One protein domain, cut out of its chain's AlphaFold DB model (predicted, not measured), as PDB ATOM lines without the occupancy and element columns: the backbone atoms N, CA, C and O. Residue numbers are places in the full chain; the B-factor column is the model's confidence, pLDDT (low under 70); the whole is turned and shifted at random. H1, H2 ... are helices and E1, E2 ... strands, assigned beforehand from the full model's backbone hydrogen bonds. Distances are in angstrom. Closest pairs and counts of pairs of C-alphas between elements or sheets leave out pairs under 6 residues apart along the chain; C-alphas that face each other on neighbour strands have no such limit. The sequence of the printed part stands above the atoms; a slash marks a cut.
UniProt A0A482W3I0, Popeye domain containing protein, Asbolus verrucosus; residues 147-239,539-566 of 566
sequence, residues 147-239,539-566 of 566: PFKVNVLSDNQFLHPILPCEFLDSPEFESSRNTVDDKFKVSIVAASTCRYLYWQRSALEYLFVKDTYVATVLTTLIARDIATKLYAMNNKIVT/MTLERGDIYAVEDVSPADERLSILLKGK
ATOM      1  N   PRO A 147      94.686  98.515  96.966       51.19
ATOM      2  CA  PRO A 147      95.446  99.370  96.060       51.19
ATOM      3  C   PRO A 147      94.898 100.801  96.017       51.19
ATOM      4  O   PRO A 147      94.010 101.136  95.230       51.19
ATOM      5  N   PHE A 148      95.528 101.667  96.819       60.38
ATOM      6  CA  PHE A 148      95.595 103.109  96.566       60.38
ATOM      7  C   PHE A 148      96.473 103.333  95.330       60.38
ATOM      8  O   PHE A 148      97.639 102.937  95.335       60.38
ATOM      9  N   LYS A 149      95.918 103.929  94.273       61.56
ATOM     10  CA  LYS A 149      96.529 103.943  92.934       61.56
ATOM     11  C   LYS A 149      96.981 105.344  92.538       61.56
ATOM     12  O   LYS A 149      96.275 106.331  92.758       61.56
ATOM     13  N   VAL A 150      98.122 105.408  91.864       66.56
ATOM     14  CA  VAL A 150      98.426 106.479  90.908       66.56
ATOM     15  C   VAL A 150      98.211 105.885  89.518       66.56
ATOM     16  O   VAL A 150      98.661 104.773  89.256       66.56
ATOM     17  N   ASN A 151      97.480 106.569  88.644       78.25
ATOM     18  CA  ASN A 151      97.160 106.071  87.310       78.25
ATOM     19  C   ASN A 151      98.153 106.626  86.287       78.25
ATOM     20  O   ASN A 151      98.367 107.837  86.224       78.25
ATOM     21  N   VAL A 152      98.700 105.740  85.457       72.94
ATOM     22  CA  VAL A 152      99.477 106.096  84.267       72.94
ATOM     23  C   VAL A 152      98.541 106.145  83.063       72.94
ATOM     24  O   VAL A 152      97.728 105.237  82.860       72.94
ATOM     25  N   LEU A 153      98.653 107.206  82.273       72.94
ATOM     26  CA  LEU A 153      97.859 107.483  81.080       72.94
ATOM     27  C   LEU A 153      98.794 107.797  79.902       72.94
ATOM     28  O   LEU A 153      99.849 108.383  80.113       72.94
ATOM     29  N   SER A 154      98.400 107.449  78.682       75.19
ATOM     30  CA  SER A 154      99.018 107.948  77.441       75.19
ATOM     31  C   SER A 154      97.926 108.148  76.396       75.19
ATOM     32  O   SER A 154      96.951 107.392  76.407       75.19
ATOM     33  N   ASP A 155      98.001 109.215  75.597       73.06
ATOM     34  CA  ASP A 155      96.892 109.691  74.742       73.06
ATOM     35  C   ASP A 155      95.548 109.774  75.509       73.06
ATOM     36  O   ASP A 155      94.461 109.486  75.002       73.06
ATOM     37  N   ASN A 156      95.624 110.138  76.796       72.75
ATOM     38  CA  ASN A 156      94.506 110.168  77.749       72.75
ATOM     39  C   ASN A 156      93.802 108.798  77.995       72.75
ATOM     40  O   ASN A 156      92.748 108.749  78.637       72.75
ATOM     41  N   GLN A 157      94.383 107.677  77.547       70.81
ATOM     42  CA  GLN A 157      93.934 106.301  77.800       70.81
ATOM     43  C   GLN A 157      94.692 105.667  78.984       70.81
ATOM     44  O   GLN A 157      95.892 105.861  79.149       70.81
ATOM     45  N   PHE A 158      94.003 104.886  79.826       75.62
ATOM     46  CA  PHE A 158      94.591 104.269  81.025       75.62
ATOM     47  C   PHE A 158      95.518 103.079  80.708       75.62
ATOM     48  O   PHE A 158      95.061 102.003  80.308       75.62
ATOM     49  N   LEU A 159      96.814 103.248  80.985       76.31
ATOM     50  CA  LEU A 159      97.849 102.228  80.808       76.31
ATOM     51  C   LEU A 159      97.876 101.235  81.973       76.31
ATOM     52  O   LEU A 159      97.509 100.073  81.801       76.31
ATOM     53  N   HIS A 160      98.306 101.661  83.161       79.06
ATOM     54  CA  HIS A 160      98.415 100.802  84.344       79.06
ATOM     55  C   HIS A 160      98.342 101.622  85.645       79.06
ATOM     56  O   HIS A 160      98.601 102.828  85.627       79.06
ATOM     57  N   PRO A 161      97.973 101.001  86.780       82.12
ATOM     58  CA  PRO A 161      98.130 101.617  88.088       82.12
ATOM     59  C   PRO A 161      99.549 101.378  88.623       82.12
ATOM     60  O   PRO A 161     100.080 100.281  88.480       82.12
ATOM     61  N   ILE A 162     100.118 102.377  89.291       86.06
ATOM     62  CA  ILE A 162     101.317 102.249  90.131       86.06
ATOM     63  C   ILE A 162     100.857 101.978  91.568       86.06
ATOM     64  O   ILE A 162      99.947 102.652  92.074       86.06
ATOM     65  N   LEU A 163     101.473 100.986  92.209       85.25
ATOM     66  CA  LEU A 163     101.128 100.476  93.534       85.25
ATOM     67  C   LEU A 163     102.072 101.009  94.632       85.25
ATOM     68  O   LEU A 163     103.164 101.508  94.351       85.25
ATOM     69  N   PRO A 164     101.685 100.929  95.921       84.31
ATOM     70  CA  PRO A 164     102.576 101.283  97.024       84.31
ATOM     71  C   PRO A 164     103.888 100.484  96.986       84.31
ATOM     72  O   PRO A 164     103.879  99.269  96.808       84.31
ATOM     73  N   CYS A 165     105.009 101.164  97.237       87.75
ATOM     74  CA  CYS A 165     106.388 100.674  97.107       87.75
ATOM     75  C   CYS A 165     106.912 100.444  95.670       87.75
ATOM     76  O   CYS A 165     108.005  99.890  95.527       87.75
ATOM     77  N   GLU A 166     106.210 100.914  94.634       89.25
ATOM     78  CA  GLU A 166     106.713 101.012  93.250       89.25
ATOM     79  C   GLU A 166     107.167 102.445  92.916       89.25
ATOM     80  O   GLU A 166     106.695 103.425  93.510       89.25
ATOM     81  N   PHE A 167     108.112 102.587  91.983       93.50
ATOM     82  CA  PHE A 167     108.576 103.900  91.521       93.50
ATOM     83  C   PHE A 167     107.547 104.559  90.597       93.50
ATOM     84  O   PHE A 167     106.822 103.883  89.870       93.50
ATOM     85  N   LEU A 168     107.504 105.891  90.566       91.69
ATOM     86  CA  LEU A 168     106.648 106.630  89.632       91.69
ATOM     87  C   LEU A 168     107.338 106.788  88.269       91.69
ATOM     88  O   LEU A 168     106.757 106.465  87.240       91.69
ATOM     89  N   ASP A 169     108.603 107.192  88.302       92.06
ATOM     90  CA  ASP A 169     109.411 107.797  87.230       92.06
ATOM     91  C   ASP A 169     110.697 107.003  86.924       92.06
ATOM     92  O   ASP A 169     111.687 107.533  86.427       92.06
ATOM     93  N   SER A 170     110.705 105.711  87.253       92.62
ATOM     94  CA  SER A 170     111.843 104.811  87.043       92.62
ATOM     95  C   SER A 170     112.313 104.695  85.578       92.62
ATOM     96  O   SER A 170     113.533 104.697  85.392       92.62
ATOM     97  N   PRO A 171     111.447 104.622  84.537       90.12
ATOM     98  CA  PRO A 171     111.903 104.646  83.144       90.12
ATOM     99  C   PRO A 171     112.554 105.981  82.774       90.12
ATOM    100  O   PRO A 171     113.664 105.988  82.247       90.12
ATOM    101  N   GLU A 172     111.890 107.093  83.101       89.69
ATOM    102  CA  GLU A 172     112.348 108.459  82.832       89.69
ATOM    103  C   GLU A 172     113.680 108.769  83.522       89.69
ATOM    104  O   GLU A 172     114.547 109.427  82.941       89.69
ATOM    105  N   PHE A 173     113.885 108.259  84.740       89.00
ATOM    106  CA  PHE A 173     115.135 108.435  85.470       89.00
ATOM    107  C   PHE A 173     116.321 107.762  84.763       89.00
ATOM    108  O   PHE A 173     117.387 108.366  84.648       89.00
ATOM    109  N   GLU A 174     116.150 106.537  84.260       88.25
ATOM    110  CA  GLU A 174     117.237 105.797  83.608       88.25
ATOM    111  C   GLU A 174     117.446 106.217  82.135       88.25
ATOM    112  O   GLU A 174     118.589 106.218  81.678       88.25
ATOM    113  N   SER A 175     116.399 106.632  81.397       82.94
ATOM    114  CA  SER A 175     116.515 107.058  79.984       82.94
ATOM    115  C   SER A 175     117.321 108.350  79.817       82.94
ATOM    116  O   SER A 175     118.318 108.381  79.087       82.94
ATOM    117  N   SER A 176     116.927 109.384  80.564       77.50
ATOM    118  CA  SER A 176     117.464 110.756  80.527       77.50
ATOM    119  C   SER A 176     118.970 110.857  80.775       77.50
ATOM    120  O   SER A 176     119.605 111.797  80.304       77.50
ATOM    121  N   ARG A 177     119.589 109.835  81.387       70.06
ATOM    122  CA  ARG A 177     121.054 109.705  81.539       70.06
ATOM    123  C   ARG A 177     121.827 109.814  80.215       70.06
ATOM    124  O   ARG A 177     123.033 110.041  80.242       70.06
ATOM    125  N   ASN A 178     121.151 109.633  79.077       63.31
ATOM    126  CA  ASN A 178     121.723 109.718  77.731       63.31
ATOM    127  C   ASN A 178     121.265 110.962  76.937       63.31
ATOM    128  O   ASN A 178     121.832 111.238  75.880       63.31
ATOM    129  N   THR A 179     120.245 111.696  77.401       66.31
ATOM    130  CA  THR A 179     119.552 112.752  76.634       66.31
ATOM    131  C   THR A 179     118.963 113.825  77.555       66.31
ATOM    132  O   THR A 179     117.970 113.586  78.238       66.31
ATOM    133  N   VAL A 180     119.551 115.025  77.516       62.22
ATOM    134  CA  VAL A 180     119.271 116.144  78.443       62.22
ATOM    135  C   VAL A 180     117.852 116.722  78.302       62.22
ATOM    136  O   VAL A 180     117.266 117.147  79.292       62.22
ATOM    137  N   ASP A 181     117.277 116.703  77.097       68.38
ATOM    138  CA  ASP A 181     115.940 117.251  76.801       68.38
ATOM    139  C   ASP A 181     114.804 116.202  76.860       68.38
ATOM    140  O   ASP A 181     113.722 116.424  76.306       68.38
ATOM    141  N   ASP A 182     115.033 115.033  77.475       81.38
ATOM    142  CA  ASP A 182     114.021 113.968  77.535       81.38
ATOM    143  C   ASP A 182     112.837 114.331  78.454       81.38
ATOM    144  O   ASP A 182     112.956 115.085  79.429       81.38
ATOM    145  N   LYS A 183     111.661 113.790  78.132       86.31
ATOM    146  CA  LYS A 183     110.380 114.142  78.755       86.31
ATOM    147  C   LYS A 183     109.528 112.916  79.026       86.31
ATOM    148  O   LYS A 183     109.568 111.952  78.266       86.31
ATOM    149  N   PHE A 184     108.678 113.014  80.046       87.62
ATOM    150  CA  PHE A 184     107.671 112.000  80.356       87.62
ATOM    151  C   PHE A 184     106.839 111.651  79.114       87.62
ATOM    152  O   PHE A 184     106.226 112.526  78.500       87.62
ATOM    153  N   LYS A 185     106.798 110.361  78.766       86.44
ATOM    154  CA  LYS A 185     106.013 109.812  77.639       86.44
ATOM    155  C   LYS A 185     104.662 109.247  78.075       86.44
ATOM    156  O   LYS A 185     104.048 108.464  77.364       86.44
ATOM    157  N   VAL A 186     104.243 109.633  79.278       88.12
ATOM    158  CA  VAL A 186     102.985 109.276  79.924       88.12
ATOM    159  C   VAL A 186     102.560 110.420  80.843       88.12
ATOM    160  O   VAL A 186     103.396 111.087  81.455       88.12
ATOM    161  N   SER A 187     101.256 110.628  80.988       88.50
ATOM    162  CA  SER A 187     100.694 111.477  82.037       88.50
ATOM    163  C   SER A 187     100.452 110.643  83.299       88.50
ATOM    164  O   SER A 187      99.871 109.559  83.239       88.50
ATOM    165  N   ILE A 188     100.885 111.135  84.461       90.94
ATOM    166  CA  ILE A 188     100.808 110.415  85.742       90.94
ATOM    167  C   ILE A 188      99.910 111.209  86.694       90.94
ATOM    168  O   ILE A 188     100.246 112.334  87.062       90.94
ATOM    169  N   VAL A 189      98.772 110.633  87.099       88.06
ATOM    170  CA  VAL A 189      97.709 111.332  87.849       88.06
ATOM    171  C   VAL A 189      97.288 110.540  89.090       88.06
ATOM    172  O   VAL A 189      97.037 109.334  89.026       88.06
ATOM    173  N   ALA A 190      97.180 111.203  90.240       88.44
ATOM    174  CA  ALA A 190      96.802 110.571  91.503       88.44
ATOM    175  C   ALA A 190      95.301 110.208  91.537       88.44
ATOM    176  O   ALA A 190      94.436 111.077  91.640       88.44
ATOM    177  N   ALA A 191      94.964 108.912  91.502       82.12
ATOM    178  CA  ALA A 191      93.569 108.450  91.555       82.12
ATOM    179  C   ALA A 191      92.957 108.519  92.973       82.12
ATOM    180  O   ALA A 191      91.732 108.503  93.139       82.12
ATOM    181  N   SER A 192      93.823 108.626  93.982       82.31
ATOM    182  CA  SER A 192      93.542 108.779  95.413       82.31
ATOM    183  C   SER A 192      94.635 109.640  96.049       82.31
ATOM    184  O   SER A 192      95.776 109.575  95.591       82.31
ATOM    185  N   THR A 193      94.325 110.387  97.114       83.06
ATOM    186  CA  THR A 193      95.314 111.195  97.848       83.06
ATOM    187  C   THR A 193      96.456 110.312  98.350       83.06
ATOM    188  O   THR A 193      96.224 109.361  99.097       83.06
ATOM    189  N   CYS A 194      97.694 110.599  97.951       87.06
ATOM    190  CA  CYS A 194      98.835 109.727  98.211       87.06
ATOM    191  C   CYS A 194     100.115 110.472  98.584       87.06
ATOM    192  O   CYS A 194     100.293 111.657  98.316       87.06
ATOM    193  N   ARG A 195     101.017 109.760  99.259       89.25
ATOM    194  CA  ARG A 195     102.333 110.243  99.676       89.25
ATOM    195  C   ARG A 195     103.414 109.468  98.952       89.25
ATOM    196  O   ARG A 195     103.353 108.241  98.869       89.25
ATOM    197  N   TYR A 196     104.417 110.189  98.472       91.62
ATOM    198  CA  TYR A 196     105.570 109.632  97.776       91.62
ATOM    199  C   TYR A 196     106.865 110.206  98.350       91.62
ATOM    200  O   TYR A 196     106.896 111.307  98.906       91.62
ATOM    201  N   LEU A 197     107.932 109.423  98.258       92.31
ATOM    202  CA  LEU A 197     109.280 109.806  98.647       92.31
ATOM    203  C   LEU A 197     110.018 110.245  97.380       92.31
ATOM    204  O   LEU A 197     110.144 109.461  96.445       92.31
ATOM    205  N   TYR A 198     110.452 111.499  97.361       92.38
ATOM    206  CA  TYR A 198     111.125 112.179  96.259       92.38
ATOM    207  C   TYR A 198     112.622 112.301  96.549       92.38
ATOM    208  O   TYR A 198     113.010 112.695  97.653       92.38
ATOM    209  N   TRP A 199     113.441 112.073  95.529       94.62
ATOM    210  CA  TRP A 199     114.853 112.435  95.477       94.62
ATOM    211  C   TRP A 199     115.123 113.320  94.257       94.62
ATOM    212  O   TRP A 199     114.583 113.093  93.176       94.62
ATOM    213  N   GLN A 200     116.021 114.291  94.413       92.94
ATOM    214  CA  GLN A 200     116.584 115.053  93.297       92.94
ATOM    215  C   GLN A 200     117.776 114.285  92.699       92.94
ATOM    216  O   GLN A 200     118.560 113.714  93.464       92.94
ATOM    217  N   ARG A 201     117.948 114.286  91.367       90.94
ATOM    218  CA  ARG A 201     119.013 113.514  90.683       90.94
ATOM    219  C   ARG A 201     120.402 113.753  91.274       90.94
ATOM    220  O   ARG A 201     121.036 112.809  91.735       90.94
ATOM    221  N   SER A 202     120.814 115.014  91.368       91.12
ATOM    222  CA  SER A 202     122.129 115.418  91.887       91.12
ATOM    223  C   SER A 202     122.408 114.952  93.324       91.12
ATOM    224  O   SER A 202     123.559 114.693  93.685       91.12
ATOM    225  N   ALA A 203     121.369 114.791  94.149       92.06
ATOM    226  CA  ALA A 203     121.497 114.267  95.506       92.06
ATOM    227  C   ALA A 203     121.729 112.743  95.520       92.06
ATOM    228  O   ALA A 203     122.521 112.251  96.328       92.06
ATOM    229  N   LEU A 204     121.096 111.999  94.600       92.31
ATOM    230  CA  LEU A 204     121.377 110.574  94.396       92.31
ATOM    231  C   LEU A 204     122.755 110.347  93.780       92.31
ATOM    232  O   LEU A 204     123.476 109.479  94.253       92.31
ATOM    233  N   GLU A 205     123.162 111.141  92.793       91.44
ATOM    234  CA  GLU A 205     124.490 111.039  92.171       91.44
ATOM    235  C   GLU A 205     125.610 111.261  93.195       91.44
ATOM    236  O   GLU A 205     126.531 110.448  93.298       91.44
ATOM    237  N   TYR A 206     125.494 112.301  94.029       91.56
ATOM    238  CA  TYR A 206     126.420 112.527  95.141       91.56
ATOM    239  C   TYR A 206     126.436 111.349  96.132       91.56
ATOM    240  O   TYR A 206     127.504 110.899  96.560       91.56
ATOM    241  N   LEU A 207     125.263 110.803  96.473       91.06
ATOM    242  CA  LEU A 207     125.157 109.632  97.342       91.06
ATOM    243  C   LEU A 207     125.763 108.371  96.702       91.06
ATOM    244  O   LEU A 207     126.374 107.581  97.415       91.06
ATOM    245  N   PHE A 208     125.646 108.192  95.385       93.19
ATOM    246  CA  PHE A 208     126.198 107.049  94.654       93.19
ATOM    247  C   PHE A 208     127.727 107.087  94.574       93.19
ATOM    248  O   PHE A 208     128.368 106.044  94.695       93.19
ATOM    249  N   VAL A 209     128.315 108.280  94.431       93.44
ATOM    250  CA  VAL A 209     129.772 108.487  94.537       93.44
ATOM    251  C   VAL A 209     130.267 108.207  95.963       93.44
ATOM    252  O   VAL A 209     131.369 107.694  96.147       93.44
ATOM    253  N   LYS A 210     129.453 108.515  96.981       92.19
ATOM    254  CA  LYS A 210     129.783 108.317  98.400       92.19
ATOM    255  C   LYS A 210     129.621 106.863  98.880       92.19
ATOM    256  O   LYS A 210     130.426 106.406  99.689       92.19
ATOM    257  N   ASP A 211     128.580 106.156  98.442       91.31
ATOM    258  CA  ASP A 211     128.240 104.788  98.861       91.31
ATOM    259  C   ASP A 211     127.847 103.929  97.643       91.31
ATOM    260  O   ASP A 211     126.701 103.905  97.181       91.31
ATOM    261  N   THR A 212     128.825 103.174  97.140       92.19
ATOM    262  CA  THR A 212     128.663 102.289  95.978       92.19
ATOM    263  C   THR A 212     127.755 101.087  96.251       92.19
ATOM    264  O   THR A 212     127.194 100.523  95.308       92.19
ATOM    265  N   TYR A 213     127.547 100.701  97.517       92.06
ATOM    266  CA  TYR A 213     126.589  99.653  97.873       92.06
ATOM    267  C   TYR A 213     125.154 100.178  97.741       92.06
ATOM    268  O   TYR A 213     124.312  99.504  97.143       92.06
ATOM    269  N   VAL A 214     124.879 101.398  98.217       90.75
ATOM    270  CA  VAL A 214     123.584 102.070  98.005       90.75
ATOM    271  C   VAL A 214     123.320 102.296  96.517       90.75
ATOM    272  O   VAL A 214     122.214 101.991  96.069       90.75
ATOM    273  N   ALA A 215     124.324 102.731  95.747       92.94
ATOM    274  CA  ALA A 215     124.222 102.856  94.291       92.94
ATOM    275  C   ALA A 215     123.814 101.531  93.630       92.94
ATOM    276  O   ALA A 215     122.781 101.456  92.970       92.94
ATOM    277  N   THR A 216     124.569 100.457  93.885       93.44
ATOM    278  CA  THR A 216     124.307  99.122  93.316       93.44
ATOM    279  C   THR A 216     122.889  98.639  93.632       93.44
ATOM    280  O   THR A 216     122.184  98.140  92.753       93.44
ATOM    281  N   VAL A 217     122.442  98.807  94.881       93.81
ATOM    282  CA  VAL A 217     121.095  98.417  95.317       93.81
ATOM    283  C   VAL A 217     120.018  99.245  94.621       93.81
ATOM    284  O   VAL A 217     119.046  98.665  94.136       93.81
ATOM    285  N   LEU A 218     120.159 100.572  94.562       93.50
ATOM    286  CA  LEU A 218     119.118 101.431  93.998       93.50
ATOM    287  C   LEU A 218     119.013 101.262  92.476       93.50
ATOM    288  O   LEU A 218     117.902 101.107  91.979       93.50
ATOM    289  N   THR A 219     120.134 101.142  91.757       92.56
ATOM    290  CA  THR A 219     120.140 100.796  90.322       92.56
ATOM    291  C   THR A 219     119.474  99.441  90.066       92.56
ATOM    292  O   THR A 219     118.664  99.312  89.151       92.56
ATOM    293  N   THR A 220     119.733  98.433  90.911       92.62
ATOM    294  CA  THR A 220     119.077  97.113  90.808       92.62
ATOM    295  C   THR A 220     117.562  97.207  91.040       92.62
ATOM    296  O   THR A 220     116.788  96.518  90.376       92.62
ATOM    297  N   LEU A 221     117.120  98.067  91.964       93.81
ATOM    298  CA  LEU A 221     115.699  98.312  92.228       93.81
ATOM    299  C   LEU A 221     115.003  99.030  91.066       93.81
ATOM    300  O   LEU A 221     113.920  98.596  90.675       93.81
ATOM    301  N   ILE A 222     115.632 100.060  90.493       93.12
ATOM    302  CA  ILE A 222     115.142 100.791  89.312       93.12
ATOM    303  C   ILE A 222     115.004  99.830  88.124       93.12
ATOM    304  O   ILE A 222     113.921  99.709  87.558       93.12
ATOM    305  N   ALA A 223     116.053  99.064  87.802       92.62
ATOM    306  CA  ALA A 223     116.028  98.097  86.701       92.62
ATOM    307  C   ALA A 223     114.941  97.017  86.875       92.62
ATOM    308  O   ALA A 223     114.279  96.635  85.908       92.62
ATOM    309  N   ARG A 224     114.711  96.547  88.111       91.69
ATOM    310  CA  ARG A 224     113.628  95.600  88.426       91.69
ATOM    311  C   ARG A 224     112.244  96.221  88.220       91.69
ATOM    312  O   ARG A 224     111.362  95.554  87.693       91.69
ATOM    313  N   ASP A 225     112.051  97.463  88.649       92.25
ATOM    314  CA  ASP A 225     110.782  98.191  88.532       92.25
ATOM    315  C   ASP A 225     110.429  98.478  87.061       92.25
ATOM    316  O   ASP A 225     109.333  98.135  86.615       92.25
ATOM    317  N   ILE A 226     111.401  98.950  86.266       90.94
ATOM    318  CA  ILE A 226     111.274  99.099  84.804       90.94
ATOM    319  C   ILE A 226     110.877  97.764  84.160       90.94
ATOM    320  O   ILE A 226     109.937  97.722  83.367       90.94
ATOM    321  N   ALA A 227     111.542  96.659  84.515       89.31
ATOM    322  CA  ALA A 227     111.211  95.341  83.972       89.31
ATOM    323  C   ALA A 227     109.770  94.914  84.314       89.31
ATOM    324  O   ALA A 227     109.054  94.441  83.431       89.31
ATOM    325  N   THR A 228     109.314  95.118  85.556       85.38
ATOM    326  CA  THR A 228     107.920  94.855  85.961       85.38
ATOM    327  C   THR A 228     106.930  95.683  85.140       85.38
ATOM    328  O   THR A 228     105.983  95.115  84.593       85.38
ATOM    329  N   LYS A 229     107.167  96.993  84.984       88.12
ATOM    330  CA  LYS A 229     106.321  97.887  84.173       88.12
ATOM    331  C   LYS A 229     106.268  97.458  82.706       88.12
ATOM    332  O   LYS A 229     105.184  97.392  82.132       88.12
ATOM    333  N   LEU A 230     107.408  97.101  82.111       83.56
ATOM    334  CA  LEU A 230     107.475  96.607  80.732       83.56
ATOM    335  C   LEU A 230     106.676  95.310  80.547       83.56
ATOM    336  O   LEU A 230     105.907  95.214  79.594       83.56
ATOM    337  N   TYR A 231     106.777  94.344  81.470       76.88
ATOM    338  CA  TYR A 231     105.937  93.140  81.427       76.88
ATOM    339  C   TYR A 231     104.444  93.470  81.597       76.88
ATOM    340  O   TYR A 231     103.618  92.945  80.852       76.88
ATOM    341  N   ALA A 232     104.084  94.372  82.515       72.12
ATOM    342  CA  ALA A 232     102.694  94.778  82.740       72.12
ATOM    343  C   ALA A 232     102.067  95.489  81.525       72.12
ATOM    344  O   ALA A 232     100.899  95.249  81.213       72.12
ATOM    345  N   MET A 233     102.831  96.324  80.809       70.25
ATOM    346  CA  MET A 233     102.383  96.953  79.559       70.25
ATOM    347  C   MET A 233     102.335  95.963  78.395       70.25
ATOM    348  O   MET A 233     101.357  95.948  77.650       70.25
ATOM    349  N   ASN A 234     103.344  95.096  78.255       66.38
ATOM    350  CA  ASN A 234     103.382  94.071  77.212       66.38
ATOM    351  C   ASN A 234     102.152  93.145  77.271       66.38
ATOM    352  O   ASN A 234     101.609  92.782  76.230       66.38
ATOM    353  N   ASN A 235     101.639  92.863  78.473       58.94
ATOM    354  CA  ASN A 235     100.416  92.080  78.667       58.94
ATOM    355  C   ASN A 235      99.123  92.747  78.148       58.94
ATOM    356  O   ASN A 235      98.060  92.126  78.163       58.94
ATOM    357  N   LYS A 236      99.189  93.999  77.679       58.25
ATOM    358  CA  LYS A 236      98.085  94.704  77.007       58.25
ATOM    359  C   LYS A 236      98.270  94.832  75.493       58.25
ATOM    360  O   LYS A 236      97.340  95.250  74.807       58.25
ATOM    361  N   ILE A 237      99.434  94.462  74.953       57.53
ATOM    362  CA  ILE A 237      99.730  94.562  73.519       57.53
ATOM    363  C   ILE A 237      99.237  93.294  72.815       57.53
ATOM    364  O   ILE A 237      99.933  92.281  72.709       57.53
ATOM    365  N   VAL A 238      98.003  93.369  72.323       53.72
ATOM    366  CA  VAL A 238      97.403  92.355  71.451       53.72
ATOM    367  C   VAL A 238      97.741  92.697  70.000       53.72
ATOM    368  O   VAL A 238      97.439  93.787  69.519       53.72
ATOM    369  N   THR A 239      98.378  91.773  69.284       54.62
ATOM    370  CA  THR A 239      98.666  91.946  67.850       54.62
ATOM    371  C   THR A 239      97.380  91.969  67.017       54.62
ATOM    372  O   THR A 239      96.345  91.446  67.428       54.62
ATOM    373  N   MET A 539     106.609 113.999  99.890       90.00
ATOM    374  CA  MET A 539     105.631 114.854  99.226       90.00
ATOM    375  C   MET A 539     104.236 114.211  99.287       90.00
ATOM    376  O   MET A 539     104.095 113.035  99.634       90.00
ATOM    377  N   THR A 540     103.196 114.992  98.995       88.69
ATOM    378  CA  THR A 540     101.795 114.540  98.959       88.69
ATOM    379  C   THR A 540     101.152 115.029  97.663       88.69
ATOM    380  O   THR A 540     101.423 116.156  97.260       88.69
ATOM    381  N   LEU A 541     100.333 114.183  97.042       88.81
ATOM    382  CA  LEU A 541      99.419 114.493  95.941       88.81
ATOM    383  C   LEU A 541      97.992 114.311  96.462       88.81
ATOM    384  O   LEU A 541      97.711 113.320  97.143       88.81
ATOM    385  N   GLU A 542      97.090 115.230  96.154       86.69
ATOM    386  CA  GLU A 542      95.655 115.064  96.371       86.69
ATOM    387  C   GLU A 542      94.992 114.327  95.197       86.69
ATOM    388  O   GLU A 542      95.589 114.086  94.146       86.69
ATOM    389  N   ARG A 543      93.749 113.878  95.386       82.69
ATOM    390  CA  ARG A 543      93.020 113.126  94.359       82.69
ATOM    391  C   ARG A 543      92.723 114.013  93.145       82.69
ATOM    392  O   ARG A 543      91.897 114.915  93.233       82.69
ATOM    393  N   GLY A 544      93.319 113.674  92.006       82.31
ATOM    394  CA  GLY A 544      93.256 114.444  90.763       82.31
ATOM    395  C   GLY A 544      94.523 115.248  90.462       82.31
ATOM    396  O   GLY A 544      94.651 115.734  89.340       82.31
ATOM    397  N   ASP A 545      95.472 115.345  91.400       89.12
ATOM    398  CA  ASP A 545      96.744 116.027  91.152       89.12
ATOM    399  C   ASP A 545      97.566 115.299  90.085       89.12
ATOM    400  O   ASP A 545      97.663 114.064  90.053       89.12
ATOM    401  N   ILE A 546      98.204 116.093  89.229       90.44
ATOM    402  CA  ILE A 546      99.056 115.612  88.147       90.44
ATOM    403  C   ILE A 546     100.509 115.631  88.624       90.44
ATOM    404  O   ILE A 546     101.067 116.684  88.924       90.44
ATOM    405  N   TYR A 547     101.132 114.456  88.673       91.62
ATOM    406  CA  TYR A 547     102.549 114.299  88.994       91.62
ATOM    407  C   TYR A 547     103.444 114.668  87.800       91.62
ATOM    408  O   TYR A 547     104.467 115.337  87.969       91.62
ATOM    409  N   ALA A 548     103.058 114.233  86.599       91.19
ATOM    410  CA  ALA A 548     103.752 114.507  85.343       91.19
ATOM    411  C   ALA A 548     102.759 114.582  84.174       91.19
ATOM    412  O   ALA A 548     101.739 113.889  84.184       91.19
ATOM    413  N   VAL A 549     103.072 115.412  83.177       89.44
ATOM    414  CA  VAL A 549     102.303 115.599  81.939       89.44
ATOM    415  C   VAL A 549     103.137 115.130  80.748       89.44
ATOM    416  O   VAL A 549     104.286 115.548  80.579       89.44
ATOM    417  N   GLU A 550     102.517 114.302  79.916       88.00
ATOM    418  CA  GLU A 550     103.041 113.753  78.663       88.00
ATOM    419  C   GLU A 550     103.578 114.852  77.724       88.00
ATOM    420  O   GLU A 550     102.930 115.875  77.506       88.00
ATOM    421  N   ASP A 551     104.812 114.679  77.240       86.69
ATOM    422  CA  ASP A 551     105.579 115.616  76.396       86.69
ATOM    423  C   ASP A 551     105.730 117.068  76.912       86.69
ATOM    424  O   ASP A 551     106.249 117.951  76.212       86.69
ATOM    425  N   VAL A 552     105.401 117.314  78.183       87.62
ATOM    426  CA  VAL A 552     105.562 118.615  78.857       87.62
ATOM    427  C   VAL A 552     106.524 118.530  80.043       87.62
ATOM    428  O   VAL A 552     107.395 119.390  80.163       87.62
ATOM    429  N   SER A 553     106.407 117.520  80.910       88.00
ATOM    430  CA  SER A 553     107.264 117.387  82.097       88.00
ATOM    431  C   SER A 553     108.667 116.852  81.751       88.00
ATOM    432  O   SER A 553     108.758 115.861  81.022       88.00
ATOM    433  N   PRO A 554     109.753 117.444  82.287       85.75
ATOM    434  CA  PRO A 554     111.122 116.968  82.063       85.75
ATOM    435  C   PRO A 554     111.404 115.662  82.821       85.75
ATOM    436  O   PRO A 554     110.969 115.497  83.961       85.75
ATOM    437  N   ALA A 555     112.152 114.749  82.199       83.31
ATOM    438  CA  ALA A 555     112.502 113.439  82.760       83.31
ATOM    439  C   ALA A 555     113.726 113.470  83.704       83.31
ATOM    440  O   ALA A 555     113.831 112.659  84.625       83.31
ATOM    441  N   ASP A 556     114.659 114.405  83.496       76.75
ATOM    442  CA  ASP A 556     115.997 114.361  84.106       76.75
ATOM    443  C   ASP A 556     116.044 114.791  85.595       76.75
ATOM    444  O   ASP A 556     116.999 114.516  86.311       76.75
ATOM    445  N   GLU A 557     115.010 115.428  86.147       81.62
ATOM    446  CA  GLU A 557     115.152 116.123  87.441       81.62
ATOM    447  C   GLU A 557     115.235 115.217  88.690       81.62
ATOM    448  O   GLU A 557     115.819 115.611  89.713       81.62
ATOM    449  N   ARG A 558     114.583 114.045  88.676       90.75
ATOM    450  CA  ARG A 558     114.132 113.378  89.915       90.75
ATOM    451  C   ARG A 558     113.915 111.868  89.807       90.75
ATOM    452  O   ARG A 558     113.747 111.341  88.715       90.75
ATOM    453  N   LEU A 559     113.874 111.213  90.968       93.94
ATOM    454  CA  LEU A 559     113.400 109.839  91.170       93.94
ATOM    455  C   LEU A 559     112.413 109.823  92.345       93.94
ATOM    456  O   LEU A 559     112.651 110.479  93.360       93.94
ATOM    457  N   SER A 560     111.332 109.057  92.244       94.31
ATOM    458  CA  SER A 560     110.217 109.075  93.192       94.31
ATOM    459  C   SER A 560     109.613 107.688  93.403       94.31
ATOM    460  O   SER A 560     109.326 106.974  92.446       94.31
ATOM    461  N   ILE A 561     109.351 107.314  94.658       93.19
ATOM    462  CA  ILE A 561     108.732 106.028  95.029       93.19
ATOM    463  C   ILE A 561     107.461 106.234  95.858       93.19
ATOM    464  O   ILE A 561     107.434 107.036  96.797       93.19
ATOM    465  N   LEU A 562     106.387 105.523  95.510       90.50
ATOM    466  CA  LEU A 562     105.090 105.669  96.167       90.50
ATOM    467  C   LEU A 562     105.141 105.033  97.565       90.50
ATOM    468  O   LEU A 562     105.524 103.875  97.708       90.50
ATOM    469  N   LEU A 563     104.757 105.771  98.612       86.56
ATOM    470  CA  LEU A 563     104.756 105.257  99.988       86.56
ATOM    471  C   LEU A 563     103.410 104.620 100.339       86.56
ATOM    472  O   LEU A 563     103.353 103.430 100.643       86.56
ATOM    473  N   LYS A 564     102.329 105.412 100.319       74.50
ATOM    474  CA  LYS A 564     100.953 104.951 100.567       74.50
ATOM    475  C   LYS A 564      99.919 106.010 100.157       74.50
ATOM    476  O   LYS A 564     100.222 107.202 100.167       74.50
ATOM    477  N   GLY A 565      98.691 105.583  99.866       59.72
ATOM    478  CA  GLY A 565      97.508 106.448  99.908       59.72
ATOM    479  C   GLY A 565      96.956 106.689 101.319       59.72
ATOM    480  O   GLY A 565      97.347 106.008 102.278       59.72
ATOM    481  N   LYS A 566      96.052 107.667 101.415       49.62
ATOM    482  CA  LYS A 566      95.143 107.920 102.541       49.62
ATOM    483  C   LYS A 566      93.730 107.469 102.194       49.62
ATOM    484  O   LYS A 566      93.293 107.799 101.071       49.62
TER     485      LYS A 566
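This is residues 147 to 239 and 539 to 566 of the 566 residues of the protein "Popeye domain containing protein" of Asbolus verrucosus (UniProt A0A482W3I0). Two small antiparallel sheets, E2 E1 E3 E6 and E5 E4 E7, stand like the two arms of an L and are joined at its corner by the turns from E3 to E4 and from E5 to E6. H1 sits in the opening of the L near E7, H2 carries on from the far end of E4, and the long helix H3 folds back from H2 past H1 to E2, along the side where E2 and E7 are the edge strands. You have 121 printed residues with three named helices and seven named strands, in the order E1 E2 H1 E3 E4 H2 H3 E5 E6 E7, of mixed class, helices and strands. The whole is compact, with a radius of gyration of the C-alphas of 14.3 A and a rounded outline of 40 by 37 by 25 A.

Begin near the first printed residue with E1, residues 150 to 154, and E2, residues 157 to 162, an antiparallel hairpin; look for N 152 and O 160, 2.9 A apart. On the other side of E1 is E3, residues 187 to 190, antiparallel to it, with N 151 and O 189 at 2.8 A. E6, residues 546 to 548, is the antiparallel neighbour of E3, with N 547 and O 188 at 2.8 A. E2, H1 at residues 170 to 178, and E3 form a split strand-helix-strand unit, two strands running the same way with E1 between them, and its crossover is right-handed. In the second sheet, E4, residues 194 to 200, is the inner strand between E5, residues 539 to 541, and E7, residues 558 to 565. Both neighbours are antiparallel to E4: N 541 and O 194 are 2.8 A apart, and so are N 197 and O 561. H1 is on this sheet but only grazes it, with residues 170 to 174; its closest C-alphas to E7 are those of Phe 173 and Leu 559, 6.1 A apart. H2, residues 201 to 210, touches H3, residues 212 to 234, only at the corner by their link, closest at C-alphas 208 and 215, 4.6 A apart. H3 touches H1 with its residues 222 to 226 alone, closest at C-alphas 222 and 170, 5.7 A apart, at a steep tilt of 68 degrees, only just short of perpendicular, opposite ways. H3 only grazes the first sheet, with residues 229 to 233; C-alphas 233 and 159 are its closest to E2, at 7.1 A. Every O i to N i+4 pair is within hydrogen-bond range in H2 and H3, and 3 of 5 are in H1.

Find C-alpha 150 at (98.426, 106.479, 90.908), where E1 begins; E2 follows at 157 to 162, 14.9 A long. H1 runs 14.4 A from 170 to 178, then come E3 at 187 to 190 and E4 at 194 to 200, 19.2 A. H2, 201 to 210, leads to C-alpha 212 at (128.663, 102.289, 95.978), from which H3 runs 32.5 A to 234. After the cut, E5 is at 539 to 541 and E6 at 546 to 548; E7 runs 20.6 A from 558 to C-alpha 565 at (97.508, 106.448, 99.908).

The C-alphas farthest apart are those of Lys 210 and Thr 239, at 46.6 A. Residues 240 to 538 are not printed, and C-alphas 239 and 539 are 39.5 A apart across this cut. Of the links printed whole, none is long. Mean pLDDT of the printed part is 83.4; look for values under 70 at residues 147 to 150, 178 to 181, 234 to 239 and 565 to 566.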